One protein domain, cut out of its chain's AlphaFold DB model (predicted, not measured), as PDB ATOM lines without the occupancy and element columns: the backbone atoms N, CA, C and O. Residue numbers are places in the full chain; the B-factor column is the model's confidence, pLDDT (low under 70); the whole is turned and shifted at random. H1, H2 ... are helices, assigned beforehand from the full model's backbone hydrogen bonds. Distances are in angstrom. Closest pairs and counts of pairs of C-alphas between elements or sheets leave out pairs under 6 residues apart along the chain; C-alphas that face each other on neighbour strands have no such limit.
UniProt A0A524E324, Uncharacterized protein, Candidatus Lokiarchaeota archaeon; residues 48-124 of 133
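Overview. This is residues 48 to 124 of the 133 residues of an uncharacterized protein of Candidatus Lokiarchaeota archaeon (UniProt A0A524E324). H3 and H4 form a helical hairpin; residues 65 to 69 of H2 pack on H4, and H1 crosses H2 away from the hairpin. The printed part has 77 residues with four named helices, in the order H1, H2, H3, H4, which hold 59 of them; its class is all helix, with no named strand, and it is compact, with a radius of gyration of the C-alphas of 11.9 A and spans of 33 by 23 by 17 A.

Along the chain. H1, residues 48 to 56, begins at C-alpha (45.575, 44.659, 34.637). H2 is residues 65 to 79. H3, residues 84 to 103, is 29.9 A long, with a kink of 31 degrees near residue 92. H4, residues 110 to 124, ends at C-alpha (58.319, 41.948, 22.053).

Arrangement. H1 touches H2, about perpendicular at 83 degrees; the closest C-alphas, Ser 51 and Trp 71, are 7.0 A apart. H2 touches H4 with residues 65 to 69 alone, closest C-alphas Lys 65 and Leu 113, 4.9 A. H3 and H4 touch at a shallow tilt of 10 degrees, opposite ways, closest C-alphas Ser 95 and Lys 114, 5.4 A. Every O i to N i+4 pair is within hydrogen-bond range in H1 and H4, 8 of 11 in H2, 14 of 16 in H3.

Size, cuts and confidence. The printed part has no cut and no long link. Residue 124 alone is under pLDDT 70.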
ATOM      1  N   PHE A  48      45.634  43.352  35.277       92.62
ATOM      2  CA  PHE A  48      45.575  44.659  34.637       92.62
ATOM      3  C   PHE A  48      44.780  45.663  35.482       92.62
ATOM      4  O   PHE A  48      45.320  46.701  35.862       92.62
ATOM      5  N   VAL A  49      43.527  45.346  35.825       91.25
ATOM      6  CA  VAL A  49      42.619  46.252  36.552       91.25
ATOM      7  C   VAL A  49      43.166  46.585  37.936       91.25
ATOM      8  O   VAL A  49      43.215  47.753  38.323       91.25
ATOM      9  N   GLU A  50      43.630  45.571  38.663       89.56
ATOM     10  CA  GLU A  50      44.245  45.761  39.970       89.56
ATOM     11  C   GLU A  50      45.489  46.641  39.856       89.56
ATOM     12  O   GLU A  50      45.675  47.539  40.670       89.56
ATOM     13  N   SER A  51      46.319  46.447  38.826       90.75
ATOM     14  CA  SER A  51      47.516  47.270  38.669       90.75
ATOM     15  C   SER A  51      47.183  48.725  38.354       90.75
ATOM     16  O   SER A  51      47.806  49.626  38.914       90.75
ATOM     17  N   MET A  52      46.178  48.958  37.504       90.69
ATOM     18  CA  MET A  52      45.697  50.305  37.194       90.69
ATOM     19  C   MET A  52      45.224  51.038  38.445       90.69
ATOM     20  O   MET A  52      45.541  52.211  38.629       90.69
ATOM     21  N   HIS A  53      44.536  50.337  39.340       89.00
ATOM     22  CA  HIS A  53      44.077  50.931  40.584       89.00
ATOM     23  C   HIS A  53      45.196  51.090  41.621       89.00
ATOM     24  O   HIS A  53      45.383  52.171  42.165       89.00
ATOM     25  N   VAL A  54      45.944  50.024  41.913       86.44
ATOM     26  CA  VAL A  54      46.892  49.983  43.037       86.44
ATOM     27  C   VAL A  54      48.144  50.809  42.757       86.44
ATOM     28  O   VAL A  54      48.600  51.530  43.640       86.44
ATOM     29  N   TYR A  55      48.702  50.724  41.547       87.44
ATOM     30  CA  TYR A  55      49.960  51.407  41.225       87.44
ATOM     31  C   TYR A  55      49.752  52.792  40.624       87.44
ATOM     32  O   TYR A  55      50.617  53.652  40.780       87.44
ATOM     33  N   PHE A  56      48.633  53.014  39.930       88.75
ATOM     34  CA  PHE A  56      48.388  54.273  39.228       88.75
ATOM     35  C   PHE A  56      47.183  55.059  39.760       88.75
ATOM     36  O   PHE A  56      47.025  56.217  39.389       88.75
ATOM     37  N   GLY A  57      46.354  54.480  40.638       88.44
ATOM     38  CA  GLY A  57      45.174  55.156  41.184       88.44
ATOM     39  C   GLY A  57      44.079  55.430  40.150       88.44
ATOM     40  O   GLY A  57      43.257  56.312  40.376       88.44
ATOM     41  N   LEU A  58      44.075  54.715  39.020       88.50
ATOM     42  CA  LEU A  58      43.242  55.032  37.861       88.50
ATOM     43  C   LEU A  58      41.933  54.254  37.845       88.50
ATOM     44  O   LEU A  58      41.884  53.046  38.098       88.50
ATOM     45  N   THR A  59      40.877  54.941  37.427       87.19
ATOM     46  CA  THR A  59      39.605  54.339  37.031       87.19
ATOM     47  C   THR A  59      39.623  53.926  35.552       87.19
ATOM     48  O   THR A  59      40.446  54.426  34.781       87.19
ATOM     49  N   PRO A  60      38.691  53.062  35.096       87.44
ATOM     50  CA  PRO A  60      38.607  52.660  33.688       87.44
ATOM     51  C   PRO A  60      38.523  53.805  32.676       87.44
ATOM     52  O   PRO A  60      38.999  53.680  31.551       87.44
ATOM     53  N   LYS A  61      37.953  54.948  33.069       86.38
ATOM     54  CA  LYS A  61      37.840  56.133  32.206       86.38
ATOM     55  C   LYS A  61      39.175  56.841  31.980       86.38
ATOM     56  O   LYS A  61      39.307  57.583  31.012       86.38
ATOM     57  N   GLU A  62      40.143  56.608  32.856       88.75
ATOM     58  CA  GLU A  62      41.460  57.247  32.847       88.75
ATOM     59  C   GLU A  62      42.542  56.333  32.262       88.75
ATOM     60  O   GLU A  62      43.696  56.741  32.117       88.75
ATOM     61  N   TRP A  63      42.190  55.095  31.900       92.38
ATOM     62  CA  TRP A  63      43.121  54.183  31.250       92.38
ATOM     63  C   TRP A  63      43.606  54.762  29.924       92.38
ATOM     64  O   TRP A  63      42.835  55.242  29.089       92.38
ATOM     65  N   SER A  64      44.918  54.697  29.726       90.56
ATOM     66  CA  SER A  64      45.582  55.248  28.555       90.56
ATOM     67  C   SER A  64      46.684  54.315  28.076       90.56
ATOM     68  O   SER A  64      47.186  53.463  28.818       90.56
ATOM     69  N   LYS A  65      47.098  54.504  26.820       90.75
ATOM     70  CA  LYS A  65      48.236  53.788  26.242       90.75
ATOM     71  C   LYS A  65      49.493  53.909  27.110       90.75
ATOM     72  O   LYS A  65      50.205  52.927  27.264       90.75
ATOM     73  N   GLU A  66      49.758  55.080  27.685       90.56
ATOM     74  CA  GLU A  66      50.944  55.304  28.519       90.56
ATOM     75  C   GLU A  66      50.958  54.375  29.740       90.56
ATOM     76  O   GLU A  66      51.956  53.708  30.008       90.56
ATOM     77  N   TYR A  67      49.836  54.284  30.458       90.69
ATOM     78  CA  TYR A  67      49.740  53.421  31.633       90.69
ATOM     79  C   TYR A  67      49.716  51.943  31.267       90.69
ATOM     80  O   TYR A  67      50.301  51.135  31.984       90.69
ATOM     81  N   LEU A  68      49.121  51.586  30.127       91.81
ATOM     82  CA  LEU A  68      49.217  50.238  29.578       91.81
ATOM     83  C   LEU A  68      50.679  49.846  29.301       91.81
ATOM     84  O   LEU A  68      51.090  48.755  29.685       91.81
ATOM     85  N   GLU A  69      51.477  50.724  28.685       90.56
ATOM     86  CA  GLU A  69      52.905  50.468  28.444       90.56
ATOM     87  C   GLU A  69      53.689  50.351  29.764       90.56
ATOM     88  O   GLU A  69      54.492  49.428  29.921       90.56
ATOM     89  N   LYS A  70      53.416  51.227  30.742       90.12
ATOM     90  CA  LYS A  70      54.020  51.155  32.084       90.12
ATOM     91  C   LYS A  70      53.679  49.844  32.791       90.12
ATOM     92  O   LYS A  70      54.576  49.182  33.309       90.12
ATOM     93  N   TRP A  71      52.409  49.441  32.782       92.75
ATOM     94  CA  TRP A  71      51.978  48.160  33.335       92.75
ATOM     95  C   TRP A  71      52.712  47.000  32.666       92.75
ATOM     96  O   TRP A  71      53.317  46.182  33.355       92.75
ATOM     97  N   TYR A  72      52.717  46.974  31.335       90.06
ATOM     98  CA  TYR A  72      53.248  45.863  30.557       90.06
ATOM     99  C   TYR A  72      54.751  45.647  30.767       90.06
ATOM    100  O   TYR A  72      55.192  44.512  30.921       90.06
ATOM    101  N   PHE A  73      55.547  46.721  30.789       87.94
ATOM    102  CA  PHE A  73      57.006  46.605  30.891       87.94
ATOM    103  C   PHE A  73      57.547  46.678  32.315       87.94
ATOM    104  O   PHE A  73      58.614  46.133  32.577       87.94
ATOM    105  N   SER A  74      56.856  47.369  33.225       86.94
ATOM    106  CA  SER A  74      57.409  47.672  34.554       86.94
ATOM    107  C   SER A  74      56.725  46.908  35.683       86.94
ATOM    108  O   SER A  74      57.362  46.629  36.695       86.94
ATOM    109  N   ILE A  75      55.440  46.569  35.543       87.56
ATOM    110  CA  ILE A  75      54.670  45.935  36.624       87.56
ATOM    111  C   ILE A  75      54.490  44.448  36.352       87.56
ATOM    112  O   ILE A  75      54.836  43.620  37.190       87.56
ATOM    113  N   LEU A  76      53.967  44.105  35.175       86.69
ATOM    114  CA  LEU A  76      53.584  42.741  34.844       86.69
ATOM    115  C   LEU A  76      54.735  41.729  35.002       86.69
ATOM    116  O   LEU A  76      54.502  40.728  35.677       86.69
ATOM    117  N   PRO A  77      55.969  41.977  34.511       85.44
ATOM    118  CA  PRO A  77      57.060  41.002  34.625       85.44
ATOM    119  C   PRO A  77      57.515  40.753  36.069       85.44
ATOM    120  O   PRO A  77      58.046  39.690  36.374       85.44
ATOM    121  N   ASN A  78      57.299  41.731  36.955       82.44
ATOM    122  CA  ASN A  78      57.639  41.646  38.378       82.44
ATOM    123  C   ASN A  78      56.519  41.010  39.214       82.44
ATOM    124  O   ASN A  78      56.768  40.542  40.321       82.44
ATOM    125  N   LYS A  79      55.280  41.023  38.705       77.75
ATOM    126  CA  LYS A  79      54.093  40.528  39.410       77.75
ATOM    127  C   LYS A  79      53.679  39.127  38.963       77.75
ATOM    128  O   LYS A  79      53.144  38.362  39.761       77.75
ATOM    129  N   VAL A  80      53.915  38.789  37.696       79.44
ATOM    130  CA  VAL A  80      53.488  37.527  37.092       79.44
ATOM    131  C   VAL A  80      54.649  36.889  36.342       79.44
ATOM    132  O   VAL A  80      55.101  37.382  35.310       79.44
ATOM    133  N   HIS A  81      55.079  35.720  36.811       77.69
ATOM    134  CA  HIS A  81      55.960  34.837  36.053       77.69
ATOM    135  C   HIS A  81      55.113  33.920  35.162       77.69
ATOM    136  O   HIS A  81      54.786  32.795  35.531       77.69
ATOM    137  N   GLY A  82      54.691  34.447  34.010       78.62
ATOM    138  CA  GLY A  82      53.877  33.725  33.029       78.62
ATOM    139  C   GLY A  82      54.698  32.896  32.034       78.62
ATOM    140  O   GLY A  82      55.868  33.184  31.778       78.62
ATOM    141  N   SER A  83      54.069  31.884  31.430       85.38
ATOM    142  CA  SER A  83      54.607  31.180  30.258       85.38
ATOM    143  C   SER A  83      54.617  32.096  29.027       85.38
ATOM    144  O   SER A  83      53.925  33.112  28.981       85.38
ATOM    145  N   LYS A  84      55.333  31.705  27.964       85.62
ATOM    146  CA  LYS A  84      55.228  32.390  26.662       85.62
ATOM    147  C   LYS A  84      53.772  32.492  26.188       85.62
ATOM    148  O   LYS A  84      53.365  33.550  25.724       85.62
ATOM    149  N   SER A  85      52.983  31.429  26.361       88.00
ATOM    150  CA  SER A  85      51.579  31.430  25.953       88.00
ATOM    151  C   SER A  85      50.711  32.399  26.758       88.00
ATOM    152  O   SER A  85      49.824  33.032  26.191       88.00
ATOM    153  N   PHE A  86      51.027  32.621  28.039       89.25
ATOM    154  CA  PHE A  86      50.409  33.688  28.823       89.25
ATOM    155  C   PHE A  86      50.684  35.062  28.198       89.25
ATOM    156  O   PHE A  86      49.749  35.824  27.967       89.25
ATOM    157  N   TYR A  87      51.945  35.371  27.868       87.38
ATOM    158  CA  TYR A  87      52.299  36.655  27.248       87.38
ATOM    159  C   TYR A  87      51.680  36.833  25.854       87.38
ATOM    160  O   TYR A  87      51.201  37.925  25.534       87.38
ATOM    161  N   ASP A  88      51.628  35.763  25.060       89.94
ATOM    162  CA  ASP A  88      50.991  35.747  23.739       89.94
ATOM    163  C   ASP A  88      49.466  35.970  23.829       89.94
ATOM    164  O   ASP A  88      48.869  36.542  22.909       89.94
ATOM    165  N   ALA A  89      48.837  35.577  24.945       92.88
ATOM    166  CA  ALA A  89      47.409  35.760  25.198       92.88
ATOM    167  C   ALA A  89      47.027  37.182  25.649       92.88
ATOM    168  O   ALA A  89      45.870  37.562  25.484       92.88
ATOM    169  N   ILE A  90      47.960  37.994  26.168       92.19
ATOM    170  CA  ILE A  90      47.645  39.325  26.729       92.19
ATOM    171  C   ILE A  90      46.968  40.239  25.709       92.19
ATOM    172  O   ILE A  90      45.943  40.847  26.010       92.19
ATOM    173  N   GLU A  91      47.545  40.362  24.516       92.12
ATOM    174  CA  GLU A  91      47.026  41.264  23.487       92.12
ATOM    175  C   GLU A  91      45.607  40.894  23.025       92.12
ATOM    176  O   GLU A  91      44.738  41.763  23.127       92.12
ATOM    177  N   PRO A  92      45.311  39.653  22.590       93.44
ATOM    178  CA  PRO A  92      43.955  39.303  22.172       93.44
ATOM    179  C   PRO A  92      42.948  39.389  23.328       93.44
ATOM    180  O   PRO A  92      41.853  39.919  23.134       93.44
ATOM    181  N   VAL A  93      43.323  38.958  24.539       94.38
ATOM    182  CA  VAL A  93      42.452  39.019  25.726       94.38
ATOM    183  C   VAL A  93      42.098  40.458  26.083       94.38
ATOM    184  O   VAL A  93      40.917  40.796  26.172       94.38
ATOM    185  N   LEU A  94      43.097  41.329  26.261       93.94
ATOM    186  CA  LEU A  94      42.840  42.716  26.642       93.94
ATOM    187  C   LEU A  94      42.162  43.495  25.518       93.94
ATOM    188  O   LEU A  94      41.317  44.335  25.801       93.94
ATOM    189  N   SER A  95      42.458  43.196  24.251       93.00
ATOM    190  CA  SER A  95      41.779  43.828  23.117       93.00
ATOM    191  C   SER A  95      40.273  43.544  23.136       93.00
ATOM    192  O   SER A  95      39.469  44.474  23.028       93.00
ATOM    193  N   LYS A  96      39.874  42.282  23.360       93.12
ATOM    194  CA  LYS A  96      38.460  41.898  23.487       93.12
ATOM    195  C   LYS A  96      37.809  42.459  24.739       93.12
ATOM    196  O   LYS A  96      36.709  43.000  24.661       93.12
ATOM    197  N   PHE A  97      38.506  42.413  25.869       92.56
ATOM    198  CA  PHE A  97      38.026  43.024  27.103       92.56
ATOM    199  C   PHE A  97      37.776  44.533  26.941       92.56
ATOM    200  O   PHE A  97      36.729  45.028  27.348       92.56
ATOM    201  N   PHE A  98      38.691  45.260  26.292       91.88
ATOM    202  CA  PHE A  98      38.558  46.693  26.025       91.88
ATOM    203  C   PHE A  98      37.389  47.019  25.091       91.88
ATOM    204  O   PHE A  98      36.693  47.997  25.352       91.88
ATOM    205  N   SER A  99      37.125  46.204  24.059       90.94
ATOM    206  CA  SER A  99      35.884  46.327  23.271       90.94
ATOM    207  C   SER A  99      34.658  46.193  24.167       90.94
ATOM    208  O   SER A  99      33.811  47.080  24.202       90.94
ATOM    209  N   PHE A 100      34.607  45.103  24.936       91.50
ATOM    210  CA  PHE A 100      33.469  44.763  25.774       91.50
ATOM    211  C   PHE A 100      33.133  45.887  26.766       91.50
ATOM    212  O   PHE A 100      31.995  46.349  26.821       91.50
ATOM    213  N   ILE A 101      34.110  46.391  27.523       89.38
ATOM    214  CA  ILE A 101      33.842  47.447  28.513       89.38
ATOM    215  C   ILE A 101      33.542  48.811  27.871       89.38
ATOM    216  O   ILE A 101      32.861  49.635  28.482       89.38
ATOM    217  N   HIS A 102      34.034  49.071  26.656       89.06
ATOM    218  CA  HIS A 102      33.719  50.294  25.921       89.06
ATOM    219  C   HIS A 102      32.276  50.292  25.423       89.06
ATOM    220  O   HIS A 102      31.547  51.250  25.666       89.06
ATOM    221  N   GLU A 103      31.833  49.184  24.827       89.31
ATOM    222  CA  GLU A 103      30.446  48.991  24.388       89.31
ATOM    223  C   GLU A 103      29.453  49.064  25.560       89.31
ATOM    224  O   GLU A 103      28.328  49.528  25.396       89.31
ATOM    225  N   ASN A 104      29.890  48.690  26.766       86.12
ATOM    226  CA  ASN A 104      29.114  48.825  28.001       86.12
ATOM    227  C   ASN A 104      29.232  50.214  28.670       86.12
ATOM    228  O   ASN A 104      28.752  50.405  29.787       86.12
ATOM    229  N   GLY A 105      29.882  51.195  28.030       83.81
ATOM    230  CA  GLY A 105      29.979  52.579  28.514       83.81
ATOM    231  C   GLY A 105      30.884  52.788  29.736       83.81
ATOM    232  O   GLY A 105      30.858  53.855  30.355       83.81
ATOM    233  N   ILE A 106      31.691  51.789  30.105       80.75
ATOM    234  CA  ILE A 106      32.589  51.840  31.270       80.75
ATOM    235  C   ILE A 106      33.869  52.619  30.935       80.75
ATOM    236  O   ILE A 106      34.429  53.303  31.795       80.75
ATOM    237  N   MET A 107      34.318  52.544  29.681       80.38
ATOM    238  CA  MET A 107      35.565  53.139  29.199       80.38
ATOM    239  C   MET A 107      35.330  54.051  27.992       80.38
ATOM    240  O   MET A 107      34.473  53.785  27.155       80.38
ATOM    241  N   ILE A 108      36.142  55.107  27.880       73.94
ATOM    242  CA  ILE A 108      36.019  56.125  26.826       73.94
ATOM    243  C   ILE A 108      36.930  55.828  25.619       73.94
ATOM    244  O   ILE A 108      36.526  56.071  24.489       73.94
ATOM    245  N   ASN A 109      38.137  55.288  25.839       76.75
ATOM    246  CA  ASN A 109      39.210  55.266  24.831       76.75
ATOM    247  C   ASN A 109      39.747  53.855  24.515       76.75
ATOM    248  O   ASN A 109      40.921  53.560  24.755       76.75
ATOM    249  N   ASP A 110      38.923  52.980  23.939       81.56
ATOM    250  CA  ASP A 110      39.336  51.609  23.606       81.56
ATOM    251  C   ASP A 110      40.388  51.538  22.490       81.56
ATOM    252  O   ASP A 110      41.358  50.787  22.596       81.56
ATOM    253  N   LEU A 111      40.245  52.356  21.448       77.69
ATOM    254  CA  LEU A 111      41.092  52.309  20.259       77.69
ATOM    255  C   LEU A 111      42.560  52.614  20.584       77.69
ATOM    256  O   LEU A 111      43.460  51.917  20.118       77.69
ATOM    257  N   SER A 112      42.808  53.622  21.426       81.00
ATOM    258  CA  SER A 112      44.163  54.003  21.851       81.00
ATOM    259  C   SER A 112      44.853  52.876  22.624       81.00
ATOM    260  O   SER A 112      46.028  52.576  22.390       81.00
ATOM    261  N   LEU A 113      44.109  52.195  23.499       84.62
ATOM    262  CA  LEU A 113      44.610  51.065  24.276       84.62
ATOM    263  C   LEU A 113      44.867  49.835  23.401       84.62
ATOM    264  O   LEU A 113      45.938  49.238  23.496       84.62
ATOM    265  N   LYS A 114      43.949  49.502  22.488       84.38
ATOM    266  CA  LYS A 114      44.126  48.417  21.508       84.38
ATOM    267  C   LYS A 114      45.340  48.652  20.608       84.38
ATOM    268  O   LYS A 114      46.161  47.755  20.424       84.38
ATOM    269  N   MET A 115      45.515  49.876  20.107       77.69
ATOM    270  CA  MET A 115      46.719  50.260  19.365       77.69
ATOM    271  C   MET A 115      47.982  50.126  20.222       77.69
ATOM    272  O   MET A 115      49.016  49.676  19.728       77.69
ATOM    273  N   GLY A 116      47.908  50.493  21.503       81.50
ATOM    274  CA  GLY A 116      48.973  50.262  22.476       81.50
ATOM    275  C   GLY A 116      49.371  48.789  22.561       81.50
ATOM    276  O   GLY A 116      50.540  48.469  22.353       81.50
ATOM    277  N   LEU A 117      48.404  47.892  22.775       86.31
ATOM    278  CA  LEU A 117      48.629  46.442  22.847       86.31
ATOM    279  C   LEU A 117      49.286  45.888  21.577       86.31
ATOM    280  O   LEU A 117      50.270  45.151  21.656       86.31
ATOM    281  N   PHE A 118      48.788  46.287  20.405       81.94
ATOM    282  CA  PHE A 118      49.351  45.864  19.123       81.94
ATOM    283  C   PHE A 118      50.825  46.278  18.979       81.94
ATOM    284  O   PHE A 118      51.679  45.487  18.565       81.94
ATOM    285  N   LEU A 119      51.153  47.517  19.360       79.12
ATOM    286  CA  LEU A 119      52.526  48.022  19.321       79.12
ATOM    287  C   LEU A 119      53.432  47.328  20.347       79.12
ATOM    288  O   LEU A 119      54.601  47.081  20.045       79.12
ATOM    289  N   LEU A 120      52.906  46.993  21.527       82.19
ATOM    290  CA  LEU A 120      53.619  46.257  22.573       82.19
ATOM    291  C   LEU A 120      54.005  44.850  22.111       82.19
ATOM    292  O   LEU A 120      55.184  44.499  22.144       82.19
ATOM    293  N   LYS A 121      53.044  44.089  21.576       77.50
ATOM    294  CA  LYS A 121      53.284  42.756  21.002       77.50
ATOM    295  C   LYS A 121      54.352  42.797  19.908       77.50
ATOM    296  O   LYS A 121      55.272  41.983  19.885       77.50
ATOM    297  N   LYS A 122      54.285  43.805  19.030       75.12
ATOM    298  CA  LYS A 122      55.277  44.006  17.964       75.12
ATOM    299  C   LYS A 122      56.679  44.314  18.503       75.12
ATOM    300  O   LYS A 122      57.654  43.874  17.899       75.12
ATOM    301  N   LYS A 123      56.802  45.079  19.595       74.81
ATOM    302  CA  LYS A 123      58.097  45.343  20.250       74.81
ATOM    303  C   LYS A 123      58.693  44.056  20.825       74.81
ATOM    304  O   LYS A 123      59.871  43.810  20.608       74.81
ATOM    305  N   LEU A 124      57.881  43.217  21.464       66.94
ATOM    306  CA  LEU A 124      58.319  41.948  22.053       66.94
ATOM    307  C   LEU A 124      58.867  40.959  21.031       66.94
ATOM    308  O   LEU A 124      59.960  40.435  21.218       66.94
TER     309      LEU A 124